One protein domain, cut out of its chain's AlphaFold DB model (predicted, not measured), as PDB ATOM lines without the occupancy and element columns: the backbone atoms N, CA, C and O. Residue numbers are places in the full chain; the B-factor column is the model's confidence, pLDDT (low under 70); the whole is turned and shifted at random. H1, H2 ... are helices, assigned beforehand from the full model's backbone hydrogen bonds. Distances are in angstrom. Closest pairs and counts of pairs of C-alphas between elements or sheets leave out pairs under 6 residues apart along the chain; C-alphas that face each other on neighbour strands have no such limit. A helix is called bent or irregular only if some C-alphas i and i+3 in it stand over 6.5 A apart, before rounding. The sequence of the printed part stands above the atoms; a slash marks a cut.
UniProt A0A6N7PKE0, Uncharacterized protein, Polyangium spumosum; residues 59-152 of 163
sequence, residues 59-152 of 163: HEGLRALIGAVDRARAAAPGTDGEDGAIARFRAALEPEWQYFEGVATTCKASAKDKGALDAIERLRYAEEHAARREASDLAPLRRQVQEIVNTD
ATOM      1  N   HIS A  59     -30.478 -38.685  11.139       95.75
ATOM      2  CA  HIS A  59     -31.842 -38.519  10.626       95.75
ATOM      3  C   HIS A  59     -32.574 -37.324  11.248       95.75
ATOM      4  O   HIS A  59     -33.452 -36.741  10.620       95.75
ATOM      5  N   GLU A  60     -32.246 -36.974  12.489       96.25
ATOM      6  CA  GLU A  60     -32.780 -35.781  13.142       96.25
ATOM      7  C   GLU A  60     -32.225 -34.519  12.475       96.25
ATOM      8  O   GLU A  60     -33.008 -33.657  12.077       96.25
ATOM      9  N   GLY A  61     -30.912 -34.478  12.219       95.19
ATOM     10  CA  GLY A  61     -30.284 -33.387  11.474       95.19
ATOM     11  C   GLY A  61     -30.825 -33.229  10.053       95.19
ATOM     12  O   GLY A  61     -31.169 -32.122   9.654       95.19
ATOM     13  N   LEU A  62     -31.002 -34.324   9.307       96.94
ATOM     14  CA  LEU A  62     -31.593 -34.276   7.963       96.94
ATOM     15  C   LEU A  62     -33.023 -33.712   7.976       96.94
ATOM     16  O   LEU A  62     -33.371 -32.918   7.103       96.94
ATOM     17  N   ARG A  63     -33.843 -34.083   8.973       97.62
ATOM     18  CA  ARG A  63     -35.205 -33.541   9.134       97.62
ATOM     19  C   ARG A  63     -35.202 -32.057   9.488       97.62
ATOM     20  O   ARG A  63     -36.053 -31.316   9.004       97.62
ATOM     21  N   ALA A  64     -34.261 -31.628  10.320       97.00
ATOM     22  CA  ALA A  64     -34.128 -30.226  10.677       97.00
ATOM     23  C   ALA A  64     -33.701 -29.379   9.468       97.00
ATOM     24  O   ALA A  64     -34.291 -28.330   9.219       97.00
ATOM     25  N   LEU A  65     -32.756 -29.880   8.661       97.56
ATOM     26  CA  LEU A  65     -32.318 -29.223   7.430       97.56
ATOM     27  C   LEU A  65     -33.469 -29.087   6.423       97.56
ATOM     28  O   LEU A  65     -33.754 -27.979   5.979       97.56
ATOM     29  N   ILE A  66     -34.191 -30.164   6.091       97.62
ATOM     30  CA  ILE A  66     -35.322 -30.046   5.150       97.62
ATOM     31  C   ILE A  66     -36.401 -29.084   5.672       97.62
ATOM     32  O   ILE A  66     -36.875 -28.236   4.921       97.62
ATOM     33  N   GLY A  67     -36.704 -29.128   6.976       97.75
ATOM     34  CA  GLY A  67     -37.639 -28.189   7.592       97.75
ATOM     35  C   GLY A  67     -37.182 -26.731   7.473       97.75
ATOM     36  O   GLY A  67     -38.002 -25.850   7.227       97.75
ATOM     37  N   ALA A  68     -35.881 -26.464   7.589       97.88
ATOM     38  CA  ALA A  68     -35.326 -25.131   7.378       97.88
ATOM     39  C   ALA A  68     -35.462 -24.666   5.919       97.88
ATOM     40  O   ALA A  68     -35.830 -23.517   5.684       97.88
ATOM     41  N   VAL A  69     -35.246 -25.553   4.938       97.81
ATOM     42  CA  VAL A  69     -35.459 -25.238   3.510       97.81
ATOM     43  C   VAL A  69     -36.921 -24.902   3.230       97.81
ATOM     44  O   VAL A  69     -37.199 -23.906   2.562       97.81
ATOM     45  N   ASP A  70     -37.858 -25.671   3.785       97.81
ATOM     46  CA  ASP A  70     -39.293 -25.424   3.617       97.81
ATOM     47  C   ASP A  70     -39.703 -24.063   4.202       97.81
ATOM     48  O   ASP A  70     -40.418 -23.284   3.561       97.81
ATOM     49  N   ARG A  71     -39.199 -23.725   5.398       97.44
ATOM     50  CA  ARG A  71     -39.413 -22.399   6.001       97.44
ATOM     51  C   ARG A  71     -38.784 -21.287   5.170       97.44
ATOM     52  O   ARG A  71     -39.411 -20.247   4.985       97.44
ATOM     53  N   ALA A  72     -37.577 -21.499   4.650       97.00
ATOM     54  CA  ALA A  72     -36.885 -20.527   3.817       97.00
ATOM     55  C   ALA A  72     -37.642 -20.240   2.520       97.00
ATOM     56  O   ALA A  72     -37.849 -19.076   2.171       97.00
ATOM     57  N   ARG A  73     -38.145 -21.286   1.856       95.00
ATOM     58  CA  ARG A  73     -39.018 -21.166   0.686       95.00
ATOM     59  C   ARG A  73     -40.271 -20.352   1.009       95.00
ATOM     60  O   ARG A  73     -40.614 -19.443   0.260       95.00
ATOM     61  N   ALA A  74     -40.936 -20.643   2.127       94.81
ATOM     62  CA  ALA A  74     -42.131 -19.908   2.545       94.81
ATOM     63  C   ALA A  74     -41.840 -18.433   2.880       94.81
ATOM     64  O   ALA A  74     -42.692 -17.572   2.665       94.81
ATOM     65  N   ALA A  75     -40.640 -18.136   3.381       93.88
ATOM     66  CA  ALA A  75     -40.213 -16.792   3.751       93.88
ATOM     67  C   ALA A  75     -39.698 -15.947   2.575       93.88
ATOM     68  O   ALA A  75     -39.531 -14.744   2.753       93.88
ATOM     69  N   ALA A  76     -39.430 -16.536   1.404       91.19
ATOM     70  CA  ALA A  76     -38.833 -15.864   0.243       91.19
ATOM     71  C   ALA A  76     -39.736 -14.857  -0.516       91.19
ATOM     72  O   ALA A  76     -39.222 -13.833  -0.978       91.19
ATOM     73  N   PRO A  77     -41.065 -15.047  -0.659       87.81
ATOM     74  CA  PRO A  77     -41.913 -14.118  -1.416       87.81
ATOM     75  C   PRO A  77     -41.994 -12.721  -0.783       87.81
ATOM     76  O   PRO A  77     -42.192 -12.611   0.423       87.81
ATOM     77  N   GLY A  78     -41.875 -11.644  -1.568       81.38
ATOM     78  CA  GLY A  78     -42.033 -10.260  -1.086       81.38
ATOM     79  C   GLY A  78     -41.926  -9.212  -2.198       81.38
ATOM     80  O   GLY A  78     -41.938  -9.557  -3.380       81.38
ATOM     81  N   THR A  79     -41.893  -7.930  -1.827       76.25
ATOM     82  CA  THR A  79     -41.947  -6.778  -2.757       76.25
ATOM     83  C   THR A  79     -40.646  -5.975  -2.832       76.25
ATOM     84  O   THR A  79     -40.538  -5.045  -3.628       76.25
ATOM     85  N   ASP A  80     -39.658  -6.355  -2.033       81.81
ATOM     86  CA  ASP A  80     -38.338  -5.748  -1.849       81.81
ATOM     87  C   ASP A  80     -37.318  -6.119  -2.945       81.81
ATOM     88  O   ASP A  80     -36.151  -5.742  -2.869       81.81
ATOM     89  N   GLY A  81     -37.763  -6.810  -3.998       84.06
ATOM     90  CA  GLY A  81     -36.925  -7.229  -5.121       84.06
ATOM     91  C   GLY A  81     -36.086  -8.473  -4.821       84.06
ATOM     92  O   GLY A  81     -36.293  -9.161  -3.821       84.06
ATOM     93  N   GLU A  82     -35.157  -8.781  -5.729       89.31
ATOM     94  CA  GLU A  82     -34.339 -10.000  -5.671       89.31
ATOM     95  C   GLU A  82     -33.511 -10.083  -4.382       89.31
ATOM     96  O   GLU A  82     -33.584 -11.082  -3.665       89.31
ATOM     97  N   ASP A  83     -32.775  -9.020  -4.049       89.94
ATOM     98  CA  ASP A  83     -31.882  -8.998  -2.886       89.94
ATOM     99  C   ASP A  83     -32.634  -9.237  -1.573       89.94
ATOM    100  O   ASP A  83     -32.172  -9.988  -0.711       89.94
ATOM    101  N   GLY A  84     -33.826  -8.651  -1.439       91.19
ATOM    102  CA  GLY A  84     -34.676  -8.830  -0.269       91.19
ATOM    103  C   GLY A  84     -35.248 -10.247  -0.150       91.19
ATOM    104  O   GLY A  84     -35.225 -10.841   0.931       91.19
ATOM    105  N   ALA A  85     -35.668 -10.845  -1.270       91.81
ATOM    106  CA  ALA A  85     -36.109 -12.239  -1.311       91.81
ATOM    107  C   ALA A  85     -34.990 -13.217  -0.915       91.81
ATOM    108  O   ALA A  85     -35.217 -14.117  -0.101       91.81
ATOM    109  N   ILE A  86     -33.767 -13.009  -1.415       94.69
ATOM    110  CA  ILE A  86     -32.604 -13.830  -1.046       94.69
ATOM    111  C   ILE A  86     -32.252 -13.642   0.428       94.69
ATOM    112  O   ILE A  86     -31.958 -14.622   1.116       94.69
ATOM    113  N   ALA A  87     -32.257 -12.404   0.926       94.94
ATOM    114  CA  ALA A  87     -31.929 -12.116   2.316       94.94
ATOM    115  C   ALA A  87     -32.892 -12.832   3.274       94.94
ATOM    116  O   ALA A  87     -32.442 -13.479   4.218       94.94
ATOM    117  N   ARG A  88     -34.201 -12.794   2.991       94.12
ATOM    118  CA  ARG A  88     -35.222 -13.496   3.787       94.12
ATOM    119  C   ARG A  88     -35.093 -15.012   3.689       94.12
ATOM    120  O   ARG A  88     -35.144 -15.678   4.719       94.12
ATOM    121  N   PHE A  89     -34.844 -15.545   2.491       96.31
ATOM    122  CA  PHE A  89     -34.573 -16.972   2.305       96.31
ATOM    123  C   PHE A  89     -33.377 -17.423   3.157       96.31
ATOM    124  O   PHE A  89     -33.488 -18.366   3.935       96.31
ATOM    125  N   ARG A  90     -32.243 -16.717   3.074       95.75
ATOM    126  CA  ARG A  90     -31.027 -17.053   3.833       95.75
ATOM    127  C   ARG A  90     -31.215 -16.899   5.338       95.75
ATOM    128  O   ARG A  90     -30.757 -17.755   6.080       95.75
ATOM    129  N   ALA A  91     -31.910 -15.855   5.783       96.56
ATOM    130  CA  ALA A  91     -32.201 -15.660   7.199       96.56
ATOM    131  C   ALA A  91     -33.078 -16.784   7.774       96.56
ATOM    132  O   ALA A  91     -32.891 -17.180   8.917       96.56
ATOM    133  N   ALA A  92     -34.014 -17.319   6.986       96.94
ATOM    134  CA  ALA A  92     -34.925 -18.376   7.420       96.94
ATOM    135  C   ALA A  92     -34.321 -19.797   7.389       96.94
ATOM    136  O   ALA A  92     -34.903 -20.710   7.983       96.94
ATOM    137  N   LEU A  93     -33.169 -19.980   6.729       97.44
ATOM    138  CA  LEU A  93     -32.368 -21.209   6.818       97.44
ATOM    139  C   LEU A  93     -31.671 -21.357   8.179       97.44
ATOM    140  O   LEU A  93     -31.359 -22.472   8.599       97.44
ATOM    141  N   GLU A  94     -31.410 -20.240   8.854       95.75
ATOM    142  CA  GLU A  94     -30.810 -20.233  10.182       95.75
ATOM    143  C   GLU A  94     -31.847 -20.579  11.267       95.75
ATOM    144  O   GLU A  94     -33.029 -20.244  11.123       95.75
ATOM    145  N   PRO A  95     -31.420 -21.194  12.389       94.50
ATOM    146  CA  PRO A  95     -30.046 -21.579  12.737       94.50
ATOM    147  C   PRO A  95     -29.569 -22.924  12.165       94.50
ATOM    148  O   PRO A  95     -28.404 -23.261  12.330       94.50
ATOM    149  N   GLU A  96     -30.427 -23.750  11.574       95.38
ATOM    150  CA  GLU A  96     -30.108 -25.153  11.279       95.38
ATOM    151  C   GLU A  96     -28.985 -25.308  10.247       95.38
ATOM    152  O   GLU A  96     -28.171 -26.230  10.351       95.38
ATOM    153  N   TRP A  97     -28.907 -24.390   9.282       94.88
ATOM    154  CA  TRP A  97     -27.921 -24.453   8.204       94.88
ATOM    155  C   TRP A  97     -26.475 -24.245   8.669       94.88
ATOM    156  O   TRP A  97     -25.565 -24.814   8.063       94.88
ATOM    157  N   GLN A  98     -26.244 -23.542   9.785       93.44
ATOM    158  CA  GLN A  98     -24.896 -23.396  10.356       93.44
ATOM    159  C   GLN A  98     -24.288 -24.737  10.802       93.44
ATOM    160  O   GLN A  98     -23.069 -24.877  10.881       93.44
ATOM    161  N   TYR A  99     -25.132 -25.735  11.090       93.69
ATOM    162  CA  TYR A  99     -24.713 -27.053  11.561       93.69
ATOM    163  C   TYR A  99     -24.619 -28.089  10.434       93.69
ATOM    164  O   TYR A  99     -24.459 -29.275  10.729       93.69
ATOM    165  N   PHE A 100     -24.714 -27.685   9.160       94.00
ATOM    166  CA  PHE A 100     -24.702 -28.599   8.011       94.00
ATOM    167  C   PHE A 100     -23.500 -29.558   8.034       94.00
ATOM    168  O   PHE A 100     -23.684 -30.770   7.958       94.00
ATOM    169  N   GLU A 101     -22.284 -29.047   8.251       92.00
ATOM    170  CA  GLU A 101     -21.062 -29.869   8.348       92.00
ATOM    171  C   GLU A 101     -21.049 -30.790   9.582       92.00
ATOM    172  O   GLU A 101     -20.558 -31.928   9.548       92.00
ATOM    173  N   GLY A 102     -21.644 -30.328  10.683       91.56
ATOM    174  CA  GLY A 102     -21.871 -31.148  11.868       91.56
ATOM    175  C   GLY A 102     -22.785 -32.335  11.550       91.56
ATOM    176  O   GLY A 102     -22.459 -33.475  11.885       91.56
ATOM    177  N   VAL A 103     -23.905 -32.086  10.862       93.69
ATOM    178  CA  VAL A 103     -24.833 -33.129  10.391       93.69
ATOM    179  C   VAL A 103     -24.146 -34.047   9.379       93.69
ATOM    180  O   VAL A 103     -24.261 -35.267   9.477       93.69
ATOM    181  N   ALA A 104     -23.351 -33.498   8.461       93.38
ATOM    182  CA  ALA A 104     -22.566 -34.284   7.514       93.38
ATOM    183  C   ALA A 104     -21.669 -35.288   8.238       93.38
ATOM    184  O   ALA A 104     -21.585 -36.454   7.846       93.38
ATOM    185  N   THR A 105     -21.050 -34.863   9.340       92.00
ATOM    186  CA  THR A 105     -20.204 -35.724  10.162       92.00
ATOM    187  C   THR A 105     -20.983 -36.843  10.851       92.00
ATOM    188  O   THR A 105     -20.513 -37.982  10.826       92.00
ATOM    189  N   THR A 106     -22.184 -36.585  11.376       91.69
ATOM    190  CA  THR A 106     -23.022 -37.645  11.974       91.69
ATOM    191  C   THR A 106     -23.569 -38.620  10.926       91.69
ATOM    192  O   THR A 106     -23.756 -39.799  11.219       91.69
ATOM    193  N   CYS A 107     -23.750 -38.175   9.680       92.94
ATOM    194  CA  CYS A 107     -24.215 -39.003   8.563       92.94
ATOM    195  C   CYS A 107     -23.099 -39.795   7.847       92.94
ATOM    196  O   CYS A 107     -23.379 -40.568   6.927       92.94
ATOM    197  N   LYS A 108     -21.823 -39.667   8.255       91.62
ATOM    198  CA  LYS A 108     -20.678 -40.279   7.543       91.62
ATOM    199  C   LYS A 108     -20.732 -41.807   7.429       91.62
ATOM    200  O   LYS A 108     -20.142 -42.351   6.492       91.62
ATOM    201  N   ALA A 109     -21.422 -42.479   8.347       89.94
ATOM    202  CA  ALA A 109     -21.485 -43.937   8.423       89.94
ATOM    203  C   ALA A 109     -22.407 -44.592   7.372       89.94
ATOM    204  O   ALA A 109     -22.292 -45.791   7.135       89.94
ATOM    205  N   SER A 110     -23.295 -43.832   6.718       93.88
ATOM    206  CA  SER A 110     -24.313 -44.366   5.801       93.88
ATOM    207  C   SER A 110     -24.243 -43.684   4.438       93.88
ATOM    208  O   SER A 110     -24.415 -42.473   4.316       93.88
ATOM    209  N   ALA A 111     -24.018 -44.465   3.376       93.94
ATOM    210  CA  ALA A 111     -24.027 -43.947   2.006       93.94
ATOM    211  C   ALA A 111     -25.403 -43.381   1.614       93.94
ATOM    212  O   ALA A 111     -25.483 -42.382   0.902       93.94
ATOM    213  N   LYS A 112     -26.481 -43.991   2.125       95.00
ATOM    214  CA  LYS A 112     -27.850 -43.514   1.918       95.00
ATOM    215  C   LYS A 112     -28.059 -42.142   2.556       95.00
ATOM    216  O   LYS A 112     -28.617 -41.258   1.916       95.00
ATOM    217  N   ASP A 113     -27.573 -41.956   3.780       93.69
ATOM    218  CA  ASP A 113     -27.775 -40.707   4.516       93.69
ATOM    219  C   ASP A 113     -26.925 -39.568   3.939       93.69
ATOM    220  O   ASP A 113     -27.395 -38.437   3.844       93.69
ATOM    221  N   LYS A 114     -25.718 -39.872   3.442       94.50
ATOM    222  CA  LYS A 114     -24.932 -38.929   2.627       94.50
ATOM    223  C   LYS A 114     -25.671 -38.508   1.360       94.50
ATOM    224  O   LYS A 114     -25.679 -37.331   1.025       94.50
ATOM    225  N   GLY A 115     -26.297 -39.462   0.666       95.25
ATOM    226  CA  GLY A 115     -27.099 -39.170  -0.523       95.25
ATOM    227  C   GLY A 115     -28.310 -38.290  -0.209       95.25
ATOM    228  O   GLY A 115     -28.627 -37.387  -0.978       95.25
ATOM    229  N   ALA A 116     -28.959 -38.505   0.939       96.25
ATOM    230  CA  ALA A 116     -30.041 -37.642   1.404       96.25
ATOM    231  C   ALA A 116     -29.550 -36.218   1.710       96.25
ATOM    232  O   ALA A 116     -30.219 -35.255   1.341       96.25
ATOM    233  N   LEU A 117     -28.375 -36.080   2.331       96.69
ATOM    234  CA  LEU A 117     -27.767 -34.781   2.606       96.69
ATOM    235  C   LEU A 117     -27.438 -34.005   1.318       96.69
ATOM    236  O   LEU A 117     -27.830 -32.848   1.202       96.69
ATOM    237  N   ASP A 118     -26.800 -34.650   0.333       96.50
ATOM    238  CA  ASP A 118     -26.513 -34.051  -0.987       96.50
ATOM    239  C   ASP A 118     -27.809 -33.630  -1.700       96.50
ATOM    240  O   ASP A 118     -27.909 -32.535  -2.251       96.50
ATOM    241  N   ALA A 119     -28.855 -34.460  -1.640       97.56
ATOM    242  CA  ALA A 119     -30.154 -34.109  -2.208       97.56
ATOM    243  C   ALA A 119     -30.774 -32.868  -1.537       97.56
ATOM    244  O   ALA A 119     -31.326 -32.012  -2.231       97.56
ATOM    245  N   ILE A 120     -30.659 -32.745  -0.211       97.75
ATOM    246  CA  ILE A 120     -31.134 -31.579   0.546       97.75
ATOM    247  C   ILE A 120     -30.336 -30.318   0.184       97.75
ATOM    248  O   ILE A 120     -30.928 -29.258  -0.025       97.75
ATOM    249  N   GLU A 121     -29.013 -30.415   0.049       97.75
ATOM    250  CA  GLU A 121     -28.172 -29.288  -0.368       97.75
ATOM    251  C   GLU A 121     -28.543 -28.795  -1.776       97.75
ATOM    252  O   GLU A 121     -28.747 -27.594  -1.995       97.75
ATOM    253  N   ARG A 122     -28.717 -29.726  -2.720       97.81
ATOM    254  CA  ARG A 122     -29.166 -29.413  -4.085       97.81
ATOM    255  C   ARG A 122     -30.549 -28.778  -4.104       97.81
ATOM    256  O   ARG A 122     -30.764 -27.836  -4.865       97.81
ATOM    257  N   LEU A 123     -31.473 -29.266  -3.274       97.50
ATOM    258  CA  LEU A 123     -32.799 -28.670  -3.132       97.50
ATOM    259  C   LEU A 123     -32.688 -27.225  -2.640       97.50
ATOM    260  O   LEU A 123     -33.221 -26.328  -3.283       97.50
ATOM    261  N   ARG A 124     -31.931 -26.974  -1.567       97.62
ATOM    262  CA  ARG A 124     -31.700 -25.619  -1.043       97.62
ATOM    263  C   ARG A 124     -31.135 -24.680  -2.110       97.62
ATOM    264  O   ARG A 124     -31.581 -23.539  -2.220       97.62
ATOM    265  N   TYR A 125     -30.183 -25.153  -2.916       96.62
ATOM    266  CA  TYR A 125     -29.637 -24.375  -4.028       96.62
ATOM    267  C   TYR A 125     -30.697 -24.064  -5.095       96.62
ATOM    268  O   TYR A 125     -30.798 -22.921  -5.544       96.62
ATOM    269  N   ALA A 126     -31.506 -25.054  -5.481       97.25
ATOM    270  CA  ALA A 126     -32.583 -24.879  -6.451       97.25
ATOM    271  C   ALA A 126     -33.662 -23.900  -5.957       97.25
ATOM    272  O   ALA A 126     -34.122 -23.065  -6.737       97.25
ATOM    273  N   GLU A 127     -34.017 -23.954  -4.673       96.50
ATOM    274  CA  GLU A 127     -34.985 -23.045  -4.051       96.50
ATOM    275  C   GLU A 127     -34.461 -21.607  -3.980       96.50
ATOM    276  O   GLU A 127     -35.190 -20.679  -4.323       96.50
ATOM    277  N   GLU A 128     -33.184 -21.393  -3.641       95.56
ATOM    278  CA  GLU A 128     -32.593 -20.047  -3.695       95.56
ATOM    279  C   GLU A 128     -32.646 -19.480  -5.127       95.56
ATOM    280  O   GLU A 128     -32.976 -18.312  -5.331       95.56
ATOM    281  N   HIS A 129     -32.373 -20.310  -6.139       93.88
ATOM    282  CA  HIS A 129     -32.473 -19.903  -7.546       93.88
ATOM    283  C   HIS A 129     -33.914 -19.639  -7.988       93.88
ATOM    284  O   HIS A 129     -34.156 -18.752  -8.808       93.88
ATOM    285  N   ALA A 130     -34.878 -20.406  -7.478       91.94
ATOM    286  CA  ALA A 130     -36.292 -20.155  -7.716       91.94
ATOM    287  C   ALA A 130     -36.717 -18.818  -7.095       91.94
ATOM    288  O   ALA A 130     -37.284 -17.992  -7.802       91.94
ATOM    289  N   ALA A 131     -36.338 -18.558  -5.839       91.19
ATOM    290  CA  ALA A 131     -36.618 -17.302  -5.147       91.19
ATOM    291  C   ALA A 131     -36.084 -16.082  -5.912       91.19
ATOM    292  O   ALA A 131     -36.790 -15.085  -6.049       91.19
ATOM    293  N   ARG A 132     -34.869 -16.179  -6.471       90.44
ATOM    294  CA  ARG A 132     -34.294 -15.124  -7.320       90.44
ATOM    295  C   ARG A 132     -35.145 -14.838  -8.548       90.44
ATOM    296  O   ARG A 132     -35.528 -13.695  -8.767       90.44
ATOM    297  N   ARG A 133     -35.467 -15.885  -9.313       87.44
ATOM    298  CA  ARG A 133     -36.263 -15.768 -10.544       87.44
ATOM    299  C   ARG A 133     -37.668 -15.240 -10.276       87.44
ATOM    300  O   ARG A 133     -38.157 -14.370 -10.985       87.44
ATOM    301  N   GLU A 134     -38.322 -15.729  -9.228       85.62
ATOM    302  CA  GLU A 134     -39.645 -15.236  -8.848       85.62
ATOM    303  C   GLU A 134     -39.602 -13.754  -8.462       85.62
ATOM    304  O   GLU A 134     -40.469 -12.982  -8.873       85.62
ATOM    305  N   ALA A 135     -38.586 -13.330  -7.712       85.56
ATOM    306  CA  ALA A 135     -38.443 -11.940  -7.304       85.56
ATOM    307  C   ALA A 135     -38.065 -11.005  -8.468       85.56
ATOM    308  O   ALA A 135     -38.571  -9.880  -8.517       85.56
ATOM    309  N   SER A 136     -37.229 -11.451  -9.414       83.12
ATOM    310  CA  SER A 136     -36.860 -10.662 -10.597       83.12
ATOM    311  C   SER A 136     -38.026 -10.504 -11.571       83.12
ATOM    312  O   SER A 136     -38.273  -9.400 -12.055       83.12
ATOM    313  N   ASP A 137     -38.772 -11.582 -11.818       79.94
ATOM    314  CA  ASP A 137     -39.721 -11.636 -12.934       79.94
ATOM    315  C   ASP A 137     -41.147 -11.279 -12.492       79.94
ATOM    316  O   ASP A 137     -41.870 -10.562 -13.189       79.94
ATOM    317  N   LEU A 138     -41.573 -11.737 -11.308       72.88
ATOM    318  CA  LEU A 138     -42.963 -11.587 -10.863       72.88
ATOM    319  C   LEU A 138     -43.207 -10.287 -10.097       72.88
ATOM    320  O   LEU A 138     -44.322  -9.763 -10.143       72.88
ATOM    321  N   ALA A 139     -42.212  -9.740  -9.392       73.44
ATOM    322  CA  ALA A 139     -42.409  -8.518  -8.607       73.44
ATOM    323  C   ALA A 139     -42.667  -7.265  -9.473       73.44
ATOM    324  O   ALA A 139     -43.547  -6.475  -9.112       73.44
ATOM    325  N   PRO A 140     -41.973  -7.045 -10.609       74.88
ATOM    326  CA  PRO A 140     -42.316  -5.963 -11.533       74.88
ATOM    327  C   PRO A 140     -43.683  -6.179 -12.187       74.88
ATOM    328  O   PRO A 140     -44.482  -5.248 -12.261       74.88
ATOM    329  N   LEU A 141     -43.986  -7.419 -12.586       77.00
ATOM    330  CA  LEU A 141     -45.253  -7.757 -13.233       77.00
ATOM    331  C   LEU A 141     -46.451  -7.526 -12.298       77.00
ATOM    332  O   LEU A 141     -47.452  -6.942 -12.704       77.00
ATOM    333  N   ARG A 142     -46.344  -7.912 -11.019       76.31
ATOM    334  CA  ARG A 142     -47.389  -7.651 -10.012       76.31
ATOM    335  C   ARG A 142     -47.614  -6.158  -9.787       76.31
ATOM    336  O   ARG A 142     -48.766  -5.740  -9.714       76.31
ATOM    337  N   ARG A 143     -46.540  -5.361  -9.737       76.19
ATOM    338  CA  ARG A 143     -46.639  -3.895  -9.643       76.19
ATOM    339  C   ARG A 143     -47.376  -3.310 -10.844       76.19
ATOM    340  O   ARG A 143     -48.311  -2.542 -10.651       76.19
ATOM    341  N   GLN A 144     -47.027  -3.745 -12.053       81.69
ATOM    342  CA  GLN A 144     -47.688  -3.302 -13.279       81.69
ATOM    343  C   GLN A 144     -49.187  -3.644 -13.285       81.69
ATOM    344  O   GLN A 144     -50.016  -2.799 -13.609       81.69
ATOM    345  N   VAL A 145     -49.558  -4.861 -12.871       85.62
ATOM    346  CA  VAL A 145     -50.972  -5.263 -12.772       85.62
ATOM    347  C   VAL A 145     -51.720  -4.416 -11.739       85.62
ATOM    348  O   VAL A 145     -52.835  -3.980 -12.009       85.62
ATOM    349  N   GLN A 146     -51.119  -4.142 -10.578       82.81
ATOM    350  CA  GLN A 146     -51.729  -3.279  -9.562       82.81
ATOM    351  C   GLN A 146     -51.898  -1.835 -10.037       82.81
ATOM    352  O   GLN A 146     -52.929  -1.233  -9.753       82.81
ATOM    353  N   GLU A 147     -50.945  -1.287 -10.790       84.94
ATOM    354  CA  GLU A 147     -51.083   0.040 -11.397       84.94
ATOM    355  C   GLU A 147     -52.228   0.092 -12.412       84.94
ATOM    356  O   GLU A 147     -53.032   1.023 -12.361       84.94
ATOM    357  N   ILE A 148     -52.356  -0.920 -13.278       83.69
ATOM    358  CA  ILE A 148     -53.459  -1.027 -14.248       83.69
ATOM    359  C   ILE A 148     -54.801  -1.106 -13.514       83.69
ATOM    360  O   ILE A 148     -55.706  -0.316 -13.777       83.69
ATOM    361  N   VAL A 149     -54.926  -2.014 -12.543       86.75
ATOM    362  CA  VAL A 149     -56.146  -2.187 -11.738       86.75
ATOM    363  C   VAL A 149     -56.521  -0.888 -11.023       86.75
ATOM    364  O   VAL A 149     -57.675  -0.471 -11.080       86.75
ATOM    365  N   ASN A 150     -55.561  -0.215 -10.392       83.00
ATOM    366  CA  ASN A 150     -55.828   1.001  -9.628       83.00
ATOM    367  C   ASN A 150     -56.129   2.212 -10.517       83.00
ATOM    368  O   ASN A 150     -56.892   3.079 -10.104       83.00
ATOM    369  N   THR A 151     -55.543   2.301 -11.711       81.31
ATOM    370  CA  THR A 151     -55.687   3.477 -12.582       81.31
ATOM    371  C   THR A 151     -56.872   3.329 -13.529       81.31
ATOM    372  O   THR A 151     -57.690   4.242 -13.628       81.31
ATOM    373  N   ASP A 152     -57.013   2.180 -14.194       75.06
ATOM    374  CA  ASP A 152     -58.005   1.997 -15.256       75.06
ATOM    375  C   ASP A 152     -59.391   1.665 -14.699       75.06
ATOM    376  O   ASP A 152     -60.387   2.239 -15.147       75.06
TER     377      ASP A 152
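AT A GLANCE: This is residues 59 to 152 of the 163 residues of an uncharacterized protein of Polyangium spumosum (UniProt A0A6N7PKE0). One long helix, H4, runs nearly the whole length of a rod-like bundle, and three shorter helices are gathered along its first part: H1 runs beside it the same way, while H2 and then H3 run back along H1 the opposite way. The last residues of H4, 144 to 152, stick out free beyond the body, past a kink near residue 138. The printed part has 94 residues, with four named helices in the order H1, H2, H3, H4 and no named strand; the class is all helix. The whole is loose, with a radius of gyration of the C-alphas of 17.0 A, and spans 63 by 20 by 16 A.

IN THESE COORDINATES: H4, residues 111 to 152, measures 59.7 A from first to last C-alpha; C-alpha 111 is at (-24.027, -43.947, 2.006), and C-alpha 152 is at (-58.005, 1.997, -15.256). H4 is neither bent nor irregular, but only just: C-alphas 137 and 140 are 6.4 A apart. It has a kink of 31 degrees near residue 138. H1, residues 59 to 75, begins with C-alpha 59 at (-31.842, -38.519, 10.626) and is 24.3 A long. H2, residues 81 to 93, is 18.9 A long. H3, residues 96 to 106, is 14.4 A long and irregular, with C-alphas 98 and 101 lying 7.8 A apart.

HOW THE PARTS SIT: H1, H2, H3 and H4 form a bundle, a group of helices set together with mostly aligned packing. H4 touches H1 with residues 113 to 131 alone; the closest C-alphas are those of Arg 124 and Val 69, 5.9 A apart. These two run the same way at a shallow tilt of 10 degrees. H4 touches H2 with residues 128 to 139 alone, closest at the C-alphas of Ala 135 and Glu 82, 4.8 A apart. They run opposite ways at a steep tilt of 36 degrees, only just past shallow. H1 and H2 form a helical hairpin: they touch, with the C-alphas of Ala 72 and Phe 89 closest at 4.5 A, and run opposite ways at a shallow tilt of 26 degrees. H1 touches H2 with residues 68 to 75 alone. With residues 61 to 68 alone H1 touches H3; the closest C-alphas, those of Gly 61 and Val 103, are 5.6 A apart. H3 and H4 are close but not clearly touching, with the C-alphas of Ala 104 and Lys 114 closest at 7.1 A. H2 and H3 meet only through their link. Every O i to N i+4 pair is within hydrogen-bond range in H1 and H2, against 4 of 7 in H3 and 35 of 38 in H4.

THE WHOLE: The two C-alphas farthest apart are those of Ala 109 and Asp 152, at 63.3 A. Without residues 144 to 152, which stand free, the body spans 50 by 20 by 14 A. The three links are tight, and the printed part has no cut. The mean pLDDT of the printed part is 91.3, and no printed residue is under 70.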